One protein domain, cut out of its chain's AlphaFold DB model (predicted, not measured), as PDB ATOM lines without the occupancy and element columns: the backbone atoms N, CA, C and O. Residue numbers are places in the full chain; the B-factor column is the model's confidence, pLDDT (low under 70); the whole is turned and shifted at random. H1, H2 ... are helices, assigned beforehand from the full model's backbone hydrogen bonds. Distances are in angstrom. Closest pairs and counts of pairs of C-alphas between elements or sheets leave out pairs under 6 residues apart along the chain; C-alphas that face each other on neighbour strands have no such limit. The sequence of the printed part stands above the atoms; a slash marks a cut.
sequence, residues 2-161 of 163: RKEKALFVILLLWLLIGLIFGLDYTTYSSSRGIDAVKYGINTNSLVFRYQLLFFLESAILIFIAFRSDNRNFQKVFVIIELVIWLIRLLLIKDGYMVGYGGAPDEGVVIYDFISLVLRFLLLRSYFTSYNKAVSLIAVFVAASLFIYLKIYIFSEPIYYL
ATOM      1  N   ARG A   2      -0.805 -19.249  25.184       77.00
ATOM      2  CA  ARG A   2      -0.626 -19.280  26.664       77.00
ATOM      3  C   ARG A   2       0.611 -18.508  27.159       77.00
ATOM      4  O   ARG A   2       0.525 -17.806  28.157       77.00
ATOM      5  N   LYS A   3       1.733 -18.594  26.431       84.06
ATOM      6  CA  LYS A   3       2.986 -17.898  26.780       84.06
ATOM      7  C   LYS A   3       2.890 -16.371  26.645       84.06
ATOM      8  O   LYS A   3       3.369 -15.672  27.524       84.06
ATOM      9  N   GLU A   4       2.235 -15.864  25.599       88.56
ATOM     10  CA  GLU A   4       2.008 -14.417  25.415       88.56
ATOM     11  C   GLU A   4       1.138 -13.857  26.542       88.56
ATOM     12  O   GLU A   4       1.485 -12.852  27.150       88.56
ATOM     13  N   LYS A   5       0.050 -14.560  26.890       91.75
ATOM     14  CA  LYS A   5      -0.836 -14.167  27.993       91.75
ATOM     15  C   LYS A   5      -0.095 -14.064  29.328       91.75
ATOM     16  O   LYS A   5      -0.339 -13.126  30.076       91.75
ATOM     17  N   ALA A   6       0.826 -14.987  29.605       94.44
ATOM     18  CA  ALA A   6       1.667 -14.909  30.796       94.44
ATOM     19  C   ALA A   6       2.578 -13.669  30.773       94.44
ATOM     20  O   ALA A   6       2.654 -12.967  31.773       94.44
ATOM     21  N   LEU A   7       3.210 -13.357  29.633       95.00
ATOM     22  CA  LEU A   7       4.048 -12.158  29.492       95.00
ATOM     23  C   LEU A   7       3.252 -10.861  29.688       95.00
ATOM     24  O   LEU A   7       3.737  -9.966  30.368       95.00
ATOM     25  N   PHE A   8       2.028 -10.780  29.158       95.75
ATOM     26  CA  PHE A   8       1.130  -9.647  29.400       95.75
ATOM     27  C   PHE A   8       0.853  -9.442  30.894       95.75
ATOM     28  O   PHE A   8       0.982  -8.330  31.398       95.75
ATOM     29  N   VAL A   9       0.506 -10.516  31.610       96.56
ATOM     30  CA  VAL A   9       0.227 -10.453  33.053       96.56
ATOM     31  C   VAL A   9       1.476 -10.065  33.840       96.56
ATOM     32  O   VAL A   9       1.399  -9.189  34.696       96.56
ATOM     33  N   ILE A  10       2.628 -10.667  33.532       97.31
ATOM     34  CA  ILE A  10       3.901 -10.337  34.189       97.31
ATOM     35  C   ILE A  10       4.245  -8.862  33.966       97.31
ATOM     36  O   ILE A  10       4.614  -8.185  34.919       97.31
ATOM     37  N   LEU A  11       4.080  -8.345  32.744       96.62
ATOM     38  CA  LEU A  11       4.338  -6.941  32.440       96.62
ATOM     39  C   LEU A  11       3.394  -6.006  33.212       96.62
ATOM     40  O   LEU A  11       3.863  -5.033  33.788       96.62
ATOM     41  N   LEU A  12       2.094  -6.313  33.297       96.56
ATOM     42  CA  LEU A  12       1.145  -5.517  34.089       96.56
ATOM     43  C   LEU A  12       1.488  -5.509  35.583       96.56
ATOM     44  O   LEU A  12       1.455  -4.454  36.213       96.56
ATOM     45  N   LEU A  13       1.838  -6.668  36.146       96.62
ATOM     46  CA  LEU A  13       2.270  -6.764  37.542       96.62
ATOM     47  C   LEU A  13       3.572  -5.993  37.773       96.62
ATOM     48  O   LEU A  13       3.703  -5.317  38.789       96.62
ATOM     49  N   TRP A  14       4.506  -6.046  36.822       97.12
ATOM     50  CA  TRP A  14       5.750  -5.288  36.899       97.12
ATOM     51  C   TRP A  14       5.499  -3.778  36.886       97.12
ATOM     52  O   TRP A  14       6.050  -3.065  37.718       97.12
ATOM     53  N   LEU A  15       4.601  -3.291  36.023       95.50
ATOM     54  CA  LEU A  15       4.202  -1.878  36.015       95.50
ATOM     55  C   LEU A  15       3.538  -1.458  37.331       95.50
ATOM     56  O   LEU A  15       3.773  -0.353  37.811       95.50
ATOM     57  N   LEU A  16       2.742  -2.342  37.938       95.31
ATOM     58  CA  LEU A  16       2.126  -2.080  39.238       95.31
ATOM     59  C   LEU A  16       3.174  -1.992  40.357       95.31
ATOM     60  O   LEU A  16       3.075  -1.110  41.205       95.31
ATOM     61  N   ILE A  17       4.190  -2.861  40.344       94.06
ATOM     62  CA  ILE A  17       5.349  -2.760  41.245       94.06
ATOM     63  C   ILE A  17       6.026  -1.399  41.048       94.06
ATOM     64  O   ILE A  17       6.248  -0.683  42.019       94.06
ATOM     65  N   GLY A  18       6.271  -0.999  39.798       91.19
ATOM     66  CA  GLY A  18       6.836   0.311  39.477       91.19
ATOM     67  C   GLY A  18       6.034   1.478  40.053       91.19
ATOM     68  O   GLY A  18       6.622   2.397  40.612       91.19
ATOM     69  N   LEU A  19       4.702   1.419  39.984       90.62
ATOM     70  CA  LEU A  19       3.817   2.430  40.564       90.62
ATOM     71  C   LEU A  19       3.848   2.430  42.103       90.62
ATOM     72  O   LEU A  19       3.947   3.491  42.709       90.62
ATOM     73  N   ILE A  20       3.762   1.258  42.743       90.69
ATOM     74  CA  ILE A  20       3.708   1.134  44.214       90.69
ATOM     75  C   ILE A  20       5.011   1.613  44.856       90.69
ATOM     76  O   ILE A  20       4.978   2.323  45.858       90.69
ATOM     77  N   PHE A  21       6.149   1.225  44.281       87.88
ATOM     78  CA  PHE A  21       7.470   1.621  44.772       87.88
ATOM     79  C   PHE A  21       7.932   2.967  44.210       87.88
ATOM     80  O   PHE A  21       9.023   3.419  44.540       87.88
ATOM     81  N   GLY A  22       7.118   3.595  43.357       84.31
ATOM     82  CA  GLY A  22       7.440   4.855  42.714       84.31
ATOM     83  C   GLY A  22       8.738   4.802  41.918       84.31
ATOM     84  O   GLY A  22       9.472   5.769  41.962       84.31
ATOM     85  N   LEU A  23       9.027   3.696  41.220       86.12
ATOM     86  CA  LEU A  23      10.230   3.483  40.391       86.12
ATOM     87  C   LEU A  23      10.076   4.037  38.966       86.12
ATOM     88  O   LEU A  23      11.032   4.073  38.189       86.12
ATOM     89  N   ASP A  24       8.870   4.479  38.607       78.00
ATOM     90  CA  ASP A  24       8.571   5.103  37.313       78.00
ATOM     91  C   ASP A  24       8.397   6.624  37.421       78.00
ATOM     92  O   ASP A  24       7.507   7.226  36.823       78.00
ATOM     93  N   TYR A  25       9.222   7.241  38.268       70.75
ATOM     94  CA  TYR A  25       9.103   8.640  38.653       70.75
ATOM     95  C   TYR A  25       9.922   9.589  37.781       70.75
ATOM     96  O   TYR A  25      11.012   9.271  37.312       70.75
ATOM     97  N   THR A  26       9.385  10.796  37.630       64.38
ATOM     98  CA  THR A  26      10.106  12.012  37.263       64.38
ATOM     99  C   THR A  26      10.319  12.837  38.530       64.38
ATOM    100  O   THR A  26       9.392  13.463  39.053       64.38
ATOM    101  N   THR A  27      11.518  12.787  39.106       59.16
ATOM    102  CA  THR A  27      11.907  13.730  40.159       59.16
ATOM    103  C   THR A  27      12.195  15.098  39.558       59.16
ATOM    104  O   THR A  27      13.294  15.369  39.090       59.16
ATOM    105  N   TYR A  28      11.275  16.039  39.758       50.97
ATOM    106  CA  TYR A  28      11.505  17.481  39.570       50.97
ATOM    107  C   TYR A  28      12.706  18.069  40.363       50.97
ATOM    108  O   TYR A  28      12.903  19.283  40.371       50.97
ATOM    109  N   SER A  29      13.502  17.258  41.064       47.06
ATOM    110  CA  SER A  29      14.654  17.654  41.870       47.06
ATOM    111  C   SER A  29      15.952  17.195  41.204       47.06
ATOM    112  O   SER A  29      16.316  16.026  41.270       47.06
ATOM    113  N   SER A  30      16.710  18.121  40.634       45.94
ATOM    114  CA  SER A  30      17.880  18.581  41.390       45.94
ATOM    115  C   SER A  30      18.063  20.100  41.416       45.94
ATOM    116  O   SER A  30      18.805  20.590  42.261       45.94
ATOM    117  N   SER A  31      17.331  20.872  40.605       44.16
ATOM    118  CA  SER A  31      17.393  22.346  40.654       44.16
ATOM    119  C   SER A  31      16.037  23.033  40.850       44.16
ATOM    120  O   SER A  31      15.955  23.983  41.622       44.16
ATOM    121  N   ARG A  32      14.940  22.525  40.266       46.50
ATOM    122  CA  ARG A  32      13.599  23.147  40.395       46.50
ATOM    123  C   ARG A  32      12.751  22.616  41.554       46.50
ATOM    124  O   ARG A  32      11.798  23.273  41.961       46.50
ATOM    125  N   GLY A  33      13.095  21.463  42.128       45.72
ATOM    126  CA  GLY A  33      12.429  20.922  43.319       45.72
ATOM    127  C   GLY A  33      12.628  21.804  44.555       45.72
ATOM    128  O   GLY A  33      11.724  21.919  45.379       45.72
ATOM    129  N   ILE A  34      13.772  22.492  44.636       48.84
ATOM    130  CA  ILE A  34      14.052  23.499  45.670       48.84
ATOM    131  C   ILE A  34      13.118  24.708  45.492       48.84
ATOM    132  O   ILE A  34      12.549  25.186  46.472       48.84
ATOM    133  N   ASP A  35      12.873  25.142  44.252       45.09
ATOM    134  CA  ASP A  35      11.927  26.224  43.966       45.09
ATOM    135  C   ASP A  35      10.468  25.801  44.205       45.09
ATOM    136  O   ASP A  35       9.709  26.542  44.820       45.09
ATOM    137  N   ALA A  36      10.054  24.593  43.820       50.62
ATOM    138  CA  ALA A  36       8.683  24.125  44.045       50.62
ATOM    139  C   ALA A  36       8.316  24.054  45.544       50.62
ATOM    140  O   ALA A  36       7.211  24.446  45.925       50.62
ATOM    141  N   VAL A  37       9.258  23.632  46.399       52.25
ATOM    142  CA  VAL A  37       9.102  23.667  47.864       52.25
ATOM    143  C   VAL A  37       9.099  25.111  48.382       52.25
ATOM    144  O   VAL A  37       8.275  25.452  49.231       52.25
ATOM    145  N   LYS A  38       9.943  25.990  47.825       49.12
ATOM    146  CA  LYS A  38       9.982  27.432  48.136       49.12
ATOM    147  C   LYS A  38       8.677  28.163  47.779       49.12
ATOM    148  O   LYS A  38       8.332  29.130  48.451       49.12
ATOM    149  N   TYR A  39       7.933  27.687  46.778       54.44
ATOM    150  CA  TYR A  39       6.620  28.214  46.378       54.44
ATOM    151  C   TYR A  39       5.423  27.461  46.992       54.44
ATOM    152  O   TYR A  39       4.281  27.714  46.611       54.44
ATOM    153  N   GLY A  40       5.646  26.545  47.945       51.03
ATOM    154  CA  GLY A  40       4.569  25.838  48.652       51.03
ATOM    155  C   GLY A  40       3.801  24.814  47.804       51.03
ATOM    156  O   GLY A  40       2.693  24.416  48.166       51.03
ATOM    157  N   ILE A  41       4.363  24.373  46.674       57.69
ATOM    158  CA  ILE A  41       3.752  23.356  45.817       57.69
ATOM    159  C   ILE A  41       4.023  21.982  46.433       57.69
ATOM    160  O   ILE A  41       5.174  21.592  46.622       57.69
ATOM    161  N   ASN A  42       2.967  21.214  46.720       61.09
ATOM    162  CA  ASN A  42       3.100  19.835  47.197       61.09
ATOM    163  C   ASN A  42       3.587  18.922  46.054       61.09
ATOM    164  O   ASN A  42       2.791  18.312  45.331       61.09
ATOM    165  N   THR A  43       4.906  18.855  45.890       62.53
ATOM    166  CA  THR A  43       5.626  18.108  44.848       62.53
ATOM    167  C   THR A  43       5.269  16.621  44.829       62.53
ATOM    168  O   THR A  43       5.137  16.042  43.751       62.53
ATOM    169  N   ASN A  44       4.980  16.024  45.989       65.38
ATOM    170  CA  ASN A  44       4.597  14.613  46.103       65.38
ATOM    171  C   ASN A  44       3.292  14.298  45.354       65.38
ATOM    172  O   ASN A  44       3.157  13.242  44.739       65.38
ATOM    173  N   SER A  45       2.337  15.236  45.354       71.19
ATOM    174  CA  SER A  45       1.042  15.047  44.690       71.19
ATOM    175  C   SER A  45       1.128  15.110  43.163       71.19
ATOM    176  O   SER A  45       0.373  14.422  42.477       71.19
ATOM    177  N   LEU A  46       2.049  15.910  42.617       72.62
ATOM    178  CA  LEU A  46       2.256  16.039  41.174       72.62
ATOM    179  C   LEU A  46       3.041  14.849  40.624       72.62
ATOM    180  O   LEU A  46       2.620  14.261  39.631       72.62
ATOM    181  N   VAL A  47       4.118  14.447  41.304       75.00
ATOM    182  CA  VAL A  47       4.935  13.287  40.916       75.00
ATOM    183  C   VAL A  47       4.078  12.020  40.852       75.00
ATOM    184  O   VAL A  47       4.099  11.312  39.846       75.00
ATOM    185  N   PHE A  48       3.236  11.782  41.864       80.56
ATOM    186  CA  PHE A  48       2.322  10.638  41.861       80.56
ATOM    187  C   PHE A  48       1.309  10.680  40.704       80.56
ATOM    188  O   PHE A  48       1.028   9.651  40.093       80.56
ATOM    189  N   ARG A  49       0.775  11.860  40.354       83.38
ATOM    190  CA  ARG A  49      -0.160  12.000  39.222       83.38
ATOM    191  C   ARG A  49       0.490  11.606  37.898       83.38
ATOM    192  O   ARG A  49      -0.147  10.900  37.123       83.38
ATOM    193  N   TYR A  50       1.732  12.021  37.645       82.00
ATOM    194  CA  TYR A  50       2.446  11.633  36.425       82.00
ATOM    195  C   TYR A  50       2.724  10.129  36.378       82.00
ATOM    196  O   TYR A  50       2.426   9.498  35.366       82.00
ATOM    197  N   GLN A  51       3.187   9.538  37.485       84.88
ATOM    198  CA  GLN A  51       3.381   8.086  37.578       84.88
ATOM    199  C   GLN A  51       2.084   7.319  37.301       84.88
ATOM    200  O   GLN A  51       2.071   6.367  36.523       84.88
ATOM    201  N   LEU A  52       0.974   7.756  37.903       89.94
ATOM    202  CA  LEU A  52      -0.331   7.138  37.704       89.94
ATOM    203  C   LEU A  52      -0.791   7.254  36.248       89.94
ATOM    204  O   LEU A  52      -1.275   6.275  35.688       89.94
ATOM    205  N   LEU A  53      -0.630   8.422  35.621       90.56
ATOM    206  CA  LEU A  53      -0.969   8.614  34.212       90.56
ATOM    207  C   LEU A  53      -0.142   7.695  33.309       90.56
ATOM    208  O   LEU A  53      -0.709   7.038  32.436       90.56
ATOM    209  N   PHE A  54       1.167   7.587  33.547       89.81
ATOM    210  CA  PHE A  54       2.037   6.725  32.750       89.81
ATOM    211  C   PHE A  54       1.718   5.244  32.920       89.81
ATOM    212  O   PHE A  54       1.657   4.511  31.925       89.81
ATOM    213  N   PHE A  55       1.443   4.830  34.158       93.75
ATOM    214  CA  PHE A  55       0.952   3.497  34.465       93.75
ATOM    215  C   PHE A  55      -0.354   3.207  33.723       93.75
ATOM    216  O   PHE A  55      -0.439   2.198  33.028       93.75
ATOM    217  N   LEU A  56      -1.359   4.085  33.834       95.69
ATOM    218  CA  LEU A  56      -2.670   3.891  33.212       95.69
ATOM    219  C   LEU A  56      -2.566   3.817  31.690       95.69
ATOM    220  O   LEU A  56      -3.166   2.933  31.085       95.69
ATOM    221  N   GLU A  57      -1.777   4.695  31.076       95.31
ATOM    222  CA  GLU A  57      -1.522   4.688  29.637       95.31
ATOM    223  C   GLU A  57      -0.965   3.336  29.166       95.31
ATOM    224  O   GLU A  57      -1.540   2.694  28.282       95.31
ATOM    225  N   SER A  58       0.118   2.861  29.790       95.81
ATOM    226  CA  SER A  58       0.711   1.566  29.439       95.81
ATOM    227  C   SER A  58      -0.233   0.407  29.763       95.81
ATOM    228  O   SER A  58      -0.413  -0.486  28.937       95.81
ATOM    229  N   ALA A  59      -0.894   0.424  30.923       96.62
ATOM    230  CA  ALA A  59      -1.817  -0.626  31.339       96.62
ATOM    231  C   ALA A  59      -3.010  -0.760  30.383       96.62
ATOM    232  O   ALA A  59      -3.373  -1.880  30.027       96.62
ATOM    233  N   ILE A  60      -3.586   0.354  29.919       97.88
ATOM    234  CA  ILE A  60      -4.699   0.356  28.962       97.88
ATOM    235  C   ILE A  60      -4.254  -0.232  27.622       97.88
ATOM    236  O   ILE A  60      -4.922  -1.129  27.105       97.88
ATOM    237  N   LEU A  61      -3.119   0.210  27.070       97.38
ATOM    238  CA  LEU A  61      -2.616  -0.305  25.790       97.38
ATOM    239  C   LEU A  61      -2.317  -1.809  25.859       97.38
ATOM    240  O   LEU A  61      -2.718  -2.571  24.975       97.38
ATOM    241  N   ILE A  62      -1.671  -2.248  26.941       96.06
ATOM    242  CA  ILE A  62      -1.348  -3.656  27.199       96.06
ATOM    243  C   ILE A  62      -2.627  -4.476  27.407       96.06
ATOM    244  O   ILE A  62      -2.730  -5.585  26.884       96.06
ATOM    245  N   PHE A  63      -3.624  -3.944  28.115       96.69
ATOM    246  CA  PHE A  63      -4.905  -4.616  28.336       96.69
ATOM    247  C   PHE A  63      -5.714  -4.769  27.042       96.69
ATOM    248  O   PHE A  63      -6.243  -5.851  26.771       96.69
ATOM    249  N   ILE A  64      -5.769  -3.724  26.208       96.94
ATOM    250  CA  ILE A  64      -6.413  -3.770  24.887       96.94
ATOM    251  C   ILE A  64      -5.724  -4.814  24.000       96.94
ATOM    252  O   ILE A  64      -6.398  -5.655  23.398       96.94
ATOM    253  N   ALA A  65      -4.387  -4.824  23.967       95.94
ATOM    254  CA  ALA A  65      -3.621  -5.839  23.246       95.94
ATOM    255  C   ALA A  65      -3.911  -7.251  23.776       95.94
ATOM    256  O   ALA A  65      -4.159  -8.167  22.997       95.94
ATOM    257  N   PHE A  66      -3.942  -7.433  25.096       95.62
ATOM    258  CA  PHE A  66      -4.224  -8.717  25.735       95.62
ATOM    259  C   PHE A  66      -5.624  -9.259  25.405       95.62
ATOM    260  O   PHE A  66      -5.796 -10.477  25.295       95.62
ATOM    261  N   ARG A  67      -6.625  -8.378  25.258       96.38
ATOM    262  CA  ARG A  67      -8.012  -8.766  24.964       96.38
ATOM    263  C   ARG A  67      -8.347  -8.967  23.497       96.38
ATOM    264  O   ARG A  67      -9.351  -9.614  23.224       96.38
ATOM    265  N   SER A  68      -7.539  -8.457  22.580       95.56
ATOM    266  CA  SER A  68      -7.778  -8.660  21.154       95.56
ATOM    267  C   SER A  68      -7.475 -10.098  20.735       95.56
ATOM    268  O   SER A  68      -6.437 -10.640  21.101       95.56
ATOM    269  N   ASP A  69      -8.323 -10.706  19.906       94.00
ATOM    270  CA  ASP A  69      -8.031 -12.011  19.291       94.00
ATOM    271  C   ASP A  69      -7.164 -11.882  18.023       94.00
ATOM    272  O   ASP A  69      -6.569 -12.854  17.551       94.00
ATOM    273  N   ASN A  70      -7.037 -10.670  17.468       95.19
ATOM    274  CA  ASN A  70      -6.267 -10.424  16.253       95.19
ATOM    275  C   ASN A  70      -4.788 -10.182  16.580       95.19
ATOM    276  O   ASN A  70      -4.400  -9.111  17.044       95.19
ATOM    277  N   ARG A  71      -3.932 -11.155  16.255       92.12
ATOM    278  CA  ARG A  71      -2.486 -11.100  16.530       92.12
ATOM    279  C   ARG A  71      -1.780  -9.871  15.942       92.12
ATOM    280  O   ARG A  71      -0.866  -9.348  16.576       92.12
ATOM    281  N   ASN A  72      -2.196  -9.392  14.767       94.75
ATOM    282  CA  ASN A  72      -1.623  -8.179  14.174       94.75
ATOM    283  C   ASN A  72      -2.014  -6.938  14.976       94.75
ATOM    284  O   ASN A  72      -1.177  -6.074  15.214       94.75
ATOM    285  N   PHE A  73      -3.260  -6.887  15.448       96.00
ATOM    286  CA  PHE A  73      -3.737  -5.815  16.313       96.00
ATOM    287  C   PHE A  73      -2.984  -5.805  17.651       96.00
ATOM    288  O   PHE A  73      -2.498  -4.756  18.064       96.00
ATOM    289  N   GLN A  74      -2.782  -6.973  18.275       95.38
ATOM    290  CA  GLN A  74      -1.965  -7.076  19.491       95.38
ATOM    291  C   GLN A  74      -0.551  -6.528  19.267       95.38
ATOM    292  O   GLN A  74      -0.068  -5.710  20.046       95.38
ATOM    293  N   LYS A  75       0.100  -6.954  18.174       94.50
ATOM    294  CA  LYS A  75       1.446  -6.507  17.805       94.50
ATOM    295  C   LYS A  75       1.509  -4.986  17.650       94.50
ATOM    296  O   LYS A  75       2.447  -4.381  18.153       94.50
ATOM    297  N   VAL A  76       0.531  -4.376  16.977       96.94
ATOM    298  CA  VAL A  76       0.469  -2.916  16.794       96.94
ATOM    299  C   VAL A  76       0.391  -2.199  18.140       96.94
ATOM    300  O   VAL A  76       1.190  -1.302  18.383       96.94
ATOM    301  N   PHE A  77      -0.491  -2.626  19.047       97.19
ATOM    302  CA  PHE A  77      -0.618  -1.999  20.367       97.19
ATOM    303  C   PHE A  77       0.632  -2.172  21.234       97.19
ATOM    304  O   PHE A  77       1.032  -1.228  21.906       97.19
ATOM    305  N   VAL A  78       1.287  -3.336  21.182       96.19
ATOM    306  CA  VAL A  78       2.565  -3.561  21.879       96.19
ATOM    307  C   VAL A  78       3.670  -2.661  21.320       96.19
ATOM    308  O   VAL A  78       4.464  -2.129  22.087       96.19
ATOM    309  N   ILE A  79       3.725  -2.457  19.998       97.19
ATOM    310  CA  ILE A  79       4.691  -1.535  19.380       97.19
ATOM    311  C   ILE A  79       4.405  -0.093  19.799       97.19
ATOM    312  O   ILE A  79       5.335   0.609  20.180       97.19
ATOM    313  N   ILE A  80       3.142   0.340  19.748       97.88
ATOM    314  CA  ILE A  80       2.741   1.687  20.176       97.88
ATOM    315  C   ILE A  80       3.130   1.904  21.640       97.88
ATOM    316  O   ILE A  80       3.792   2.888  21.950       97.88
ATOM    317  N   GLU A  81       2.791   0.966  22.526       97.38
ATOM    318  CA  GLU A  81       3.130   1.068  23.945       97.38
ATOM    319  C   GLU A  81       4.640   1.141  24.171       97.38
ATOM    320  O   GLU A  81       5.097   2.023  24.895       97.38
ATOM    321  N   LEU A  82       5.416   0.283  23.505       97.31
ATOM    322  CA  LEU A  82       6.871   0.287  23.604       97.31
ATOM    323  C   LEU A  82       7.476   1.602  23.101       97.31
ATOM    324  O   LEU A  82       8.379   2.127  23.742       97.31
ATOM    325  N   VAL A  83       6.998   2.149  21.979       97.31
ATOM    326  CA  VAL A  83       7.486   3.431  21.445       97.31
ATOM    327  C   VAL A  83       7.201   4.562  22.426       97.31
ATOM    328  O   VAL A  83       8.108   5.325  22.752       97.31
ATOM    329  N   ILE A  84       5.976   4.646  22.948       95.75
ATOM    330  CA  ILE A  84       5.613   5.659  23.942       95.75
ATOM    331  C   ILE A  84       6.445   5.473  25.220       95.75
ATOM    332  O   ILE A  84       6.927   6.446  25.797       95.75
ATOM    333  N   TRP A  85       6.647   4.235  25.675       95.25
ATOM    334  CA  TRP A  85       7.471   3.954  26.848       95.25
ATOM    335  C   TRP A  85       8.944   4.334  26.619       95.25
ATOM    336  O   TRP A  85       9.547   4.947  27.489       95.25
ATOM    337  N   LEU A  86       9.514   4.069  25.438       95.50
ATOM    338  CA  LEU A  86      10.877   4.481  25.077       95.50
ATOM    339  C   LEU A  86      11.031   6.003  24.999       95.50
ATOM    340  O   LEU A  86      12.025   6.538  25.483       95.50
ATOM    341  N   ILE A  87      10.051   6.706  24.425       93.00
ATOM    342  CA  ILE A  87      10.016   8.176  24.419       93.00
ATOM    343  C   ILE A  87      10.009   8.698  25.857       93.00
ATOM    344  O   ILE A  87      10.773   9.603  26.183       93.00
ATOM    345  N   ARG A  88       9.187   8.096  26.726       89.38
ATOM    346  CA  ARG A  88       9.133   8.439  28.149       89.38
ATOM    347  C   ARG A  88      10.472   8.191  28.830       89.38
ATOM    348  O   ARG A  88      11.001   9.120  29.427       89.38
ATOM    349  N   LEU A  89      11.047   6.999  28.678       91.25
ATOM    350  CA  LEU A  89      12.346   6.641  29.240       91.25
ATOM    351  C   LEU A  89      13.421   7.659  28.845       91.25
ATOM    352  O   LEU A  89      14.101   8.204  29.709       91.25
ATOM    353  N   LEU A  90      13.580   7.917  27.547       90.56
ATOM    354  CA  LEU A  90      14.683   8.728  27.039       90.56
ATOM    355  C   LEU A  90      14.465  10.220  27.301       90.56
ATOM    356  O   LEU A  90      15.375  10.881  27.782       90.56
ATOM    357  N   LEU A  91      13.277  10.758  27.025       86.69
ATOM    358  CA  LEU A  91      13.082  12.211  26.968       86.69
ATOM    359  C   LEU A  91      12.435  12.811  28.215       86.69
ATOM    360  O   LEU A  91      12.668  13.984  28.501       86.69
ATOM    361  N   ILE A  92      11.591  12.047  28.913       83.00
ATOM    362  CA  ILE A  92      10.716  12.581  29.966       83.00
ATOM    363  C   ILE A  92      11.195  12.160  31.348       83.00
ATOM    364  O   ILE A  92      11.254  12.998  32.238       83.00
ATOM    365  N   LYS A  93      11.514  10.876  31.528       82.50
ATOM    366  CA  LYS A  93      11.956  10.322  32.805       82.50
ATOM    367  C   LYS A  93      13.235  11.031  33.231       82.50
ATOM    368  O   LYS A  93      14.154  11.173  32.414       82.50
ATOM    369  N   ASP A  94      13.285  11.477  34.484       73.88
ATOM    370  CA  ASP A  94      14.487  12.112  35.010       73.88
ATOM    371  C   ASP A  94      15.682  11.167  34.894       73.88
ATOM    372  O   ASP A  94      15.555   9.944  34.757       73.88
ATOM    373  N   GLY A  95      16.860  11.776  34.862       62.06
ATOM    374  CA  GLY A  95      18.113  11.054  34.834       62.06
ATOM    375  C   GLY A  95      18.205  10.001  35.917       62.06
ATOM    376  O   GLY A  95      17.705  10.190  37.022       62.06
ATOM    377  N   TYR A  96      18.957   8.937  35.649       67.75
ATOM    378  CA  TYR A  96      19.353   8.035  36.723       67.75
ATOM    379  C   TYR A  96      20.239   8.736  37.765       67.75
ATOM    380  O   TYR A  96      20.357   8.226  38.870       67.75
ATOM    381  N   MET A  97      20.803   9.912  37.455       61.69
ATOM    382  CA  MET A  97      21.712  10.716  38.291       61.69
ATOM    383  C   MET A  97      21.062  11.339  39.550       61.69
ATOM    384  O   MET A  97      21.366  12.469  39.925       61.69
ATOM    385  N   VAL A  98      20.158  10.617  40.207       54.38
ATOM    386  CA  VAL A  98      19.500  10.988  41.469       54.38
ATOM    387  C   VAL A  98      20.187  10.375  42.701       54.38
ATOM    388  O   VAL A  98      19.805  10.684  43.828       54.38
ATOM    389  N   GLY A  99      21.210   9.532  42.514       56.16
ATOM    390  CA  GLY A  99      22.027   8.954  43.586       56.16
ATOM    391  C   GLY A  99      23.129   9.885  44.118       56.16
ATOM    392  O   GLY A  99      23.370  10.984  43.610       56.16
ATOM    393  N   TYR A 100      23.839   9.436  45.161       50.78
ATOM    394  CA  TYR A 100      24.919  10.204  45.798       50.78
ATOM    395  C   TYR A 100      26.036  10.527  44.790       50.78
ATOM    396  O   TYR A 100      26.585   9.630  44.154       50.78
ATOM    397  N   GLY A 101      26.364  11.812  44.626       60.34
ATOM    398  CA  GLY A 101      27.377  12.265  43.664       60.34
ATOM    399  C   GLY A 101      26.941  12.235  42.193       60.34
ATOM    400  O   GLY A 101      27.803  12.275  41.320       60.34
ATOM    401  N   GLY A 102      25.635  12.152  41.904       65.19
ATOM    402  CA  GLY A 102      25.113  12.067  40.534       65.19
ATOM    403  C   GLY A 102      25.164  10.655  39.943       65.19
ATOM    404  O   GLY A 102      25.044  10.485  38.733       65.19
ATOM    405  N   ALA A 103      25.355   9.629  40.776       69.38
ATOM    406  CA  ALA A 103      25.343   8.239  40.336       69.38
ATOM    407  C   ALA A 103      23.917   7.749  39.993       69.38
ATOM    408  O   ALA A 103      22.950   8.235  40.587       69.38
ATOM    409  N   PRO A 104      23.778   6.774  39.071       75.62
ATOM    410  CA  PRO A 104      22.529   6.068  38.798       75.62
ATOM    411  C   PRO A 104      21.871   5.452  40.045       75.62
ATOM    412  O   PRO A 104      22.546   4.738  40.783       75.62
ATOM    413  N   ASP A 105      20.563   5.640  40.249       82.12
ATOM    414  CA  ASP A 105      19.798   4.814  41.199       82.12
ATOM    415  C   ASP A 105      19.659   3.384  40.655       82.12
ATOM    416  O   ASP A 105      18.986   3.134  39.649       82.12
ATOM    417  N   GLU A 106      20.314   2.435  41.324       86.62
ATOM    418  CA  GLU A 106      20.361   1.032  40.910       86.62
ATOM    419  C   GLU A 106      18.969   0.387  40.839       86.62
ATOM    420  O   GLU A 106      18.700  -0.400  39.929       86.62
ATOM    421  N   GLY A 107      18.060   0.740  41.755       87.62
ATOM    422  CA  GLY A 107      16.701   0.202  41.791       87.62
ATOM    423  C   GLY A 107      15.893   0.618  40.565       87.62
ATOM    424  O   GLY A 107      15.219  -0.216  39.950       87.62
ATOM    425  N   VAL A 108      16.013   1.883  40.156       87.62
ATOM    426  CA  VAL A 108      15.350   2.412  38.952       87.62
ATOM    427  C   VAL A 108      15.946   1.803  37.683       87.62
ATOM    428  O   VAL A 108      15.203   1.383  36.794       87.62
ATOM    429  N   VAL A 109      17.276   1.684  37.608       91.00
ATOM    430  CA  VAL A 109      17.965   1.072  36.459       91.00
ATOM    431  C   VAL A 109      17.551  -0.390  36.281       91.00
ATOM    432  O   VAL A 109      17.221  -0.809  35.169       91.00
ATOM    433  N   ILE A 110      17.522  -1.171  37.367       93.50
ATOM    434  CA  ILE A 110      17.081  -2.574  37.337       93.50
ATOM    435  C   ILE A 110      15.615  -2.663  36.913       93.50
ATOM    436  O   ILE A 110      15.265  -3.502  36.077       93.50
ATOM    437  N   TYR A 111      14.761  -1.792  37.458       93.88
ATOM    438  CA  TYR A 111      13.354  -1.738  37.089       93.88
ATOM    439  C   TYR A 111      13.172  -1.508  35.588       93.88
ATOM    440  O   TYR A 111      12.500  -2.313  34.937       93.88
ATOM    441  N   ASP A 112      13.806  -0.475  35.032       94.19
ATOM    442  CA  ASP A 112      13.704  -0.118  33.616       94.19
ATOM    443  C   ASP A 112      14.281  -1.202  32.706       94.19
ATOM    444  O   ASP A 112      13.686  -1.531  31.677       94.19
ATOM    445  N   PHE A 113      15.396  -1.814  33.108       96.44
ATOM    446  CA  PHE A 113      15.996  -2.921  32.374       96.44
ATOM    447  C   PHE A 113      15.034  -4.108  32.263       96.44
ATOM    448  O   PHE A 113      14.774  -4.598  31.161       96.44
ATOM    449  N   ILE A 114      14.450  -4.549  33.382       97.56
ATOM    450  CA  ILE A 114      13.472  -5.646  33.386       97.56
ATOM    451  C   ILE A 114      12.223  -5.248  32.587       97.56
ATOM    452  O   ILE A 114      11.724  -6.041  31.786       97.56
ATOM    453  N   SER A 115      11.760  -4.004  32.735       96.50
ATOM    454  CA  SER A 115      10.617  -3.441  32.005       96.50
ATOM    455  C   SER A 115      10.824  -3.508  30.483       96.50
ATOM    456  O   SER A 115       9.919  -3.906  29.741       96.50
ATOM    457  N   LEU A 116      12.030  -3.186  30.003       97.12
ATOM    458  CA  LEU A 116      12.423  -3.300  28.597       97.12
ATOM    459  C   LEU A 116      12.522  -4.749  28.131       97.12
ATOM    460  O   LEU A 116      11.987  -5.095  27.075       97.12
ATOM    461  N   VAL A 117      13.170  -5.611  28.917       97.75
ATOM    462  CA  VAL A 117      13.300  -7.038  28.597       97.75
ATOM    463  C   VAL A 117      11.920  -7.672  28.426       97.75
ATOM    464  O   VAL A 117      11.692  -8.366  27.436       97.75
ATOM    465  N   LEU A 118      10.971  -7.401  29.327       97.31
ATOM    466  CA  LEU A 118       9.605  -7.921  29.233       97.31
ATOM    467  C   LEU A 118       8.890  -7.452  27.959       97.31
ATOM    468  O   LEU A 118       8.275  -8.271  27.269       97.31
ATOM    469  N   ARG A 119       9.014  -6.170  27.592       97.06
ATOM    470  CA  ARG A 119       8.419  -5.630  26.356       97.06
ATOM    471  C   ARG A 119       9.036  -6.223  25.102       97.06
ATOM    472  O   ARG A 119       8.312  -6.619  24.192       97.06
ATOM    473  N   PHE A 120      10.356  -6.337  25.048       96.06
ATOM    474  CA  PHE A 120      11.034  -6.944  23.909       96.06
ATOM    475  C   PHE A 120      10.767  -8.450  23.814       96.06
ATOM    476  O   PHE A 120      10.606  -8.963  22.707       96.06
ATOM    477  N   LEU A 121      10.637  -9.164  24.936       94.88
ATOM    478  CA  LEU A 121      10.182 -10.558  24.957       94.88
ATOM    479  C   LEU A 121       8.758 -10.700  24.414       94.88
ATOM    480  O   LEU A 121       8.489 -11.613  23.624       94.88
ATOM    481  N   LEU A 122       7.858  -9.801  24.816       94.31
ATOM    482  CA  LEU A 122       6.489  -9.761  24.319       94.31
ATOM    483  C   LEU A 122       6.469  -9.466  22.815       94.31
ATOM    484  O   LEU A 122       5.878 -10.226  22.053       94.31
ATOM    485  N   LEU A 123       7.198  -8.446  22.361       93.81
ATOM    486  CA  LEU A 123       7.328  -8.100  20.948       93.81
ATOM    487  C   LEU A 123       7.908  -9.262  20.124       93.81
ATOM    488  O   LEU A 123       7.358  -9.628  19.086       93.81
ATOM    489  N   ARG A 124       8.974  -9.898  20.619       92.25
ATOM    490  CA  ARG A 124       9.611 -11.073  20.007       92.25
ATOM    491  C   ARG A 124       8.622 -12.213  19.795       92.25
ATOM    492  O   ARG A 124       8.721 -12.910  18.788       92.25
ATOM    493  N   SER A 125       7.663 -12.412  20.701       91.12
ATOM    494  CA  SER A 125       6.674 -13.490  20.578       91.12
ATOM    495  C   SER A 125       5.807 -13.386  19.310       91.12
ATOM    496  O   SER A 125       5.278 -14.398  18.844       91.12
ATOM    497  N   TYR A 126       5.731 -12.202  18.692       89.75
ATOM    498  CA  TYR A 126       5.037 -11.962  17.425       89.75
ATOM    499  C   TYR A 126       5.881 -12.231  16.171       89.75
ATOM    500  O   TYR A 126       5.324 -12.269  15.076       89.75
ATOM    501  N   PHE A 127       7.194 -12.448  16.295       86.81
ATOM    502  CA  PHE A 127       8.082 -12.727  15.164       86.81
ATOM    503  C   PHE A 127       8.478 -14.207  15.150       86.81
ATOM    504  O   PHE A 127       9.293 -14.672  15.943       86.81
ATOM    505  N   THR A 128       7.886 -14.970  14.234       67.19
ATOM    506  CA  THR A 128       8.017 -16.434  14.158       67.19
ATOM    507  C   THR A 128       9.292 -16.942  13.477       67.19
ATOM    508  O   THR A 128       9.593 -18.124  13.617       67.19
ATOM    509  N   SER A 129      10.056 -16.093  12.780       63.97
ATOM    510  CA  SER A 129      11.124 -16.551  11.868       63.97
ATOM    511  C   SER A 129      12.550 -16.556  12.433       63.97
ATOM    512  O   SER A 129      13.468 -16.966  11.730       63.97
ATOM    513  N   TYR A 130      12.780 -16.118  13.674       64.69
ATOM    514  CA  TYR A 130      14.144 -15.987  14.200       64.69
ATOM    515  C   TYR A 130      14.577 -17.181  15.053       64.69
ATOM    516  O   TYR A 130      13.793 -17.733  15.831       64.69
ATOM    517  N   ASN A 131      15.863 -17.540  14.964       71.38
ATOM    518  CA  ASN A 131      16.482 -18.505  15.871       71.38
ATOM    519  C   ASN A 131      16.206 -18.085  17.329       71.38
ATOM    520  O   ASN A 131      16.484 -16.955  17.744       71.38
ATOM    521  N   LYS A 132      15.605 -18.992  18.110       76.38
ATOM    522  CA  LYS A 132      15.105 -18.695  19.459       76.38
ATOM    523  C   LYS A 132      16.210 -18.233  20.411       76.38
ATOM    524  O   LYS A 132      15.928 -17.366  21.231       76.38
ATOM    525  N   ALA A 133      17.423 -18.773  20.307       71.44
ATOM    526  CA  ALA A 133      18.529 -18.396  21.188       71.44
ATOM    527  C   ALA A 133      19.096 -17.018  20.821       71.44
ATOM    528  O   ALA A 133      19.147 -16.125  21.664       71.44
ATOM    529  N   VAL A 134      19.413 -16.808  19.538       69.62
ATOM    530  CA  VAL A 134      19.935 -15.528  19.022       69.62
ATOM    531  C   VAL A 134      18.950 -14.389  19.294       69.62
ATOM    532  O   VAL A 134      19.341 -13.321  19.754       69.62
ATOM    533  N   SER A 135      17.652 -14.642  19.104       84.00
ATOM    534  CA  SER A 135      16.612 -13.649  19.396       84.00
ATOM    535  C   SER A 135      16.454 -13.338  20.883       84.00
ATOM    536  O   SER A 135      15.991 -12.251  21.200       84.00
ATOM    537  N   LEU A 136      16.816 -14.242  21.801       90.31
ATOM    538  CA  LEU A 136      16.778 -13.949  23.236       90.31
ATOM    539  C   LEU A 136      17.967 -13.078  23.651       90.31
ATOM    540  O   LEU A 136      17.778 -12.092  24.354       90.31
ATOM    541  N   ILE A 137      19.169 -13.400  23.169       93.62
ATOM    542  CA  ILE A 137      20.367 -12.578  23.400       93.62
ATOM    543  C   ILE A 137      20.142 -11.166  22.851       93.62
ATOM    544  O   ILE A 137      20.412 -10.192  23.547       93.62
ATOM    545  N   ALA A 138      19.555 -11.048  21.655       92.50
ATOM    546  CA  ALA A 138      19.216  -9.758  21.060       92.50
ATOM    547  C   ALA A 138      18.289  -8.908  21.949       92.50
ATOM    548  O   ALA A 138      18.459  -7.696  21.998       92.50
ATOM    549  N   VAL A 139      17.351  -9.522  22.685       95.38
ATOM    550  CA  VAL A 139      16.489  -8.805  23.642       95.38
ATOM    551  C   VAL A 139      17.313  -8.180  24.769       95.38
ATOM    552  O   VAL A 139      17.151  -6.995  25.054       95.38
ATOM    553  N   PHE A 140      18.208  -8.951  25.390       96.62
ATOM    554  CA  PHE A 140      19.053  -8.449  26.478       96.62
ATOM    555  C   PHE A 140      20.047  -7.394  25.997       96.62
ATOM    556  O   PHE A 140      20.233  -6.380  26.668       96.62
ATOM    557  N   VAL A 141      20.646  -7.594  24.819       96.62
ATOM    558  CA  VAL A 141      21.543  -6.610  24.200       96.62
ATOM    559  C   VAL A 141      20.788  -5.318  23.897       96.62
ATOM    560  O   VAL A 141      21.255  -4.249  24.273       96.62
ATOM    561  N   ALA A 142      19.597  -5.397  23.294       96.19
ATOM    562  CA  ALA A 142      18.783  -4.219  23.009       96.19
ATOM    563  C   ALA A 142      18.397  -3.466  24.291       96.19
ATOM    564  O   ALA A 142      18.572  -2.253  24.356       96.19
ATOM    565  N   ALA A 143      17.932  -4.170  25.331       97.62
ATOM    566  CA  ALA A 143      17.613  -3.550  26.618       97.62
ATOM    567  C   ALA A 143      18.843  -2.862  27.233       97.62
ATOM    568  O   ALA A 143      18.757  -1.706  27.634       97.62
ATOM    569  N   SER A 144      19.998  -3.533  27.223       97.25
ATOM    570  CA  SER A 144      21.258  -2.975  27.733       97.25
ATOM    571  C   SER A 144      21.674  -1.719  26.971       97.25
ATOM    572  O   SER A 144      22.084  -0.743  27.588       97.25
ATOM    573  N   LEU A 145      21.527  -1.711  25.641       96.44
ATOM    574  CA  LEU A 145      21.825  -0.544  24.810       96.44
ATOM    575  C   LEU A 145      20.914   0.638  25.149       96.44
ATOM    576  O   LEU A 145      21.413   1.744  25.301       96.44
ATOM    577  N   PHE A 146      19.606   0.430  25.312       95.81
ATOM    578  CA  PHE A 146      18.696   1.518  25.686       95.81
ATOM    579  C   PHE A 146      18.985   2.076  27.082       95.81
ATOM    580  O   PHE A 146      18.978   3.293  27.252       95.81
ATOM    581  N   ILE A 147      19.296   1.217  28.056       94.62
ATOM    582  CA  ILE A 147      19.715   1.660  29.393       94.62
ATOM    583  C   ILE A 147      21.040   2.423  29.323       94.62
ATOM    584  O   ILE A 147      21.154   3.496  29.907       94.62
ATOM    585  N   TYR A 148      22.015   1.938  28.552       92.94
ATOM    586  CA  TYR A 148      23.282   2.636  28.331       92.94
ATOM    587  C   TYR A 148      23.064   4.016  27.691       92.94
ATOM    588  O   TYR A 148      23.577   5.018  28.183       92.94
ATOM    589  N   LEU A 149      22.249   4.096  26.634       92.62
ATOM    590  CA  LEU A 149      21.873   5.365  26.007       92.62
ATOM    591  C   LEU A 149      21.200   6.301  27.014       92.62
ATOM    592  O   LEU A 149      21.502   7.493  27.033       92.62
ATOM    593  N   LYS A 150      20.325   5.773  27.876       89.81
ATOM    594  CA  LYS A 150      19.677   6.568  28.917       89.81
ATOM    595  C   LYS A 150      20.673   7.097  29.952       89.81
ATOM    596  O   LYS A 150      20.589   8.263  30.307       89.81
ATOM    597  N   ILE A 151      21.627   6.284  30.404       88.44
ATOM    598  CA  ILE A 151      22.633   6.698  31.395       88.44
ATOM    599  C   ILE A 151      23.589   7.754  30.825       88.44
ATOM    600  O   ILE A 151      23.896   8.713  31.522       88.44
ATOM    601  N   TYR A 152      24.070   7.584  29.588       87.50
ATOM    602  CA  TYR A 152      25.203   8.367  29.073       87.50
ATOM    603  C   TYR A 152      24.844   9.457  28.061       87.50
ATOM    604  O   TYR A 152      25.631  10.380  27.878       87.50
ATOM    605  N   ILE A 153      23.704   9.349  27.373       87.88
ATOM    606  CA  ILE A 153      23.286  10.324  26.350       87.88
ATOM    607  C   ILE A 153      22.058  11.101  26.814       87.88
ATOM    608  O   ILE A 153      22.012  12.318  26.685       87.88
ATOM    609  N   PHE A 154      21.073  10.400  27.373       86.00
ATOM    610  CA  PHE A 154      19.830  10.993  27.869       86.00
ATOM    611  C   PHE A 154      19.809  11.066  29.399       86.00
ATOM    612  O   PHE A 154      18.785  10.802  30.041       86.00
ATOM    613  N   SER A 155      20.967  11.400  29.975       79.94
ATOM    614  CA  SER A 155      21.183  11.466  31.421       79.94
ATOM    615  C   SER A 155      20.315  12.519  32.096       79.94
ATOM    616  O   SER A 155      20.076  12.412  33.287       79.94
ATOM    617  N   GLU A 156      19.819  13.507  31.353       76.88
ATOM    618  CA  GLU A 156      18.885  14.530  31.814       76.88
ATOM    619  C   GLU A 156      17.656  14.563  30.893       76.88
ATOM    620  O   GLU A 156      17.770  14.263  29.698       76.88
ATOM    621  N   PRO A 157      16.465  14.907  31.406       76.25
ATOM    622  CA  PRO A 157      15.286  15.020  30.565       76.25
ATOM    623  C   PRO A 157      15.291  16.307  29.736       76.25
ATOM    624  O   PRO A 157      15.875  17.331  30.097       76.25
ATOM    625  N   ILE A 158      14.579  16.268  28.610       77.62
ATOM    626  CA  ILE A 158      14.687  17.277  27.545       77.62
ATOM    627  C   ILE A 158      14.287  18.695  27.983       77.62
ATOM    628  O   ILE A 158      14.759  19.673  27.413       77.62
ATOM    629  N   TYR A 159      13.450  18.829  29.014       69.56
ATOM    630  CA  TYR A 159      12.985  20.125  29.522       69.56
ATOM    631  C   TYR A 159      14.032  20.906  30.342       69.56
ATOM    632  O   TYR A 159      13.764  22.054  30.706       69.56
ATOM    633  N   TYR A 160      15.205  20.323  30.624       65.00
ATOM    634  CA  TYR A 160      16.355  21.062  31.171       65.00
ATOM    635  C   TYR A 160      17.206  21.735  30.089       65.00
ATOM    636  O   TYR A 160      17.822  22.757  30.364       65.00
ATOM    637  N   LEU A 161      17.191  21.234  28.849       61.25
ATOM    638  CA  LEU A 161      17.994  21.788  27.748       61.25
ATOM    639  C   LEU A 161      17.497  23.158  27.251       61.25
ATOM    640  O   LEU A 161      18.180  23.816  26.471       61.25
TER     641      LEU A 161
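AT A GLANCE: This is residues 2 to 161 of the 163 residues of an uncharacterized protein of Rufibacter quisquiliarum (UniProt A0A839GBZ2). Four long helices, H1, H3, H4 and H5, stand roughly side by side in a ring in which each touches the next, and a fifth, H6, packs on H5 outside that ring; the five make an up-and-down bundle, each running against the one before it in the chain. The short helix H2 lies off one end of the bundle, past the first residues of H3, between two links. The printed part has 160 residues with six named helices, H1 to H6 in chain order, and no named strand; its class is all helix. It is compact, with a radius of gyration of the C-alphas of 16.8 A, and elongated, spanning 55 by 29 by 25 A.

HOW THE PARTS SIT: Begin with the longest helix, H3, residues 43 to 67. H1, residues 2 to 20, touches it at a shallow tilt of 8 degrees, opposite ways; look at Leu 12 and Ala 59, their closest C-alphas, 6.3 A apart. H4, residues 71 to 92, forms a hairpin with H3, touching residues 58 to 66 of it alone; the closest C-alphas, of Ala 65 and Gln 74, are 4.3 A apart. H5, residues 106 to 124, touches H1 at a shallow tilt of 24 degrees, opposite ways, closest at the C-alphas of Leu 7 and Leu 122, 6.2 A apart. H4 and H5 are a hairpin too, touching through residues 75 to 82 and 119 to 123 alone; the closest C-alphas, of Val 78 and Leu 123, are 6.6 A apart. H1 and H4 are apart, and so are H3 and H5. H6, residues 132 to 152, forms a hairpin with H5 at a steep tilt of 39 degrees, closest at the C-alphas of Leu 116 and Ala 143, 5.6 A apart. H2, residues 32 to 38, touches H3 only at the corner, and only just, with 3 pairs of C-alphas within 8 A, the closest those of Ala 36 and Thr 43 at 6.8 A. In each of the six helices every O i to N i+4 pair is within hydrogen-bond range.

IN THESE COORDINATES: Find C-alpha 43 at (5.626, 18.108, 44.848); from there H3 runs 36.1 A to C-alpha 67 at (-8.012, -8.766, 24.964). H1 measures 27.3 A, H4 30.3 A, H5 26.4 A and H2 9.6 A. H6 runs 30.4 A and ends at C-alpha 152, (25.203, 8.367, 29.073).

THE WHOLE: The C-alphas farthest apart, of Lys 38 and Ser 129, are 57.0 A apart. The printed part has no cut. The links from H1 to H2 and from H4 to H5 are long, with 11 and 13 residues. Look for pLDDT under 70 at residues 26 to 44, 95 to 103, 128 to 130, 134 and 159 to 161; the mean of the printed part is 83.5.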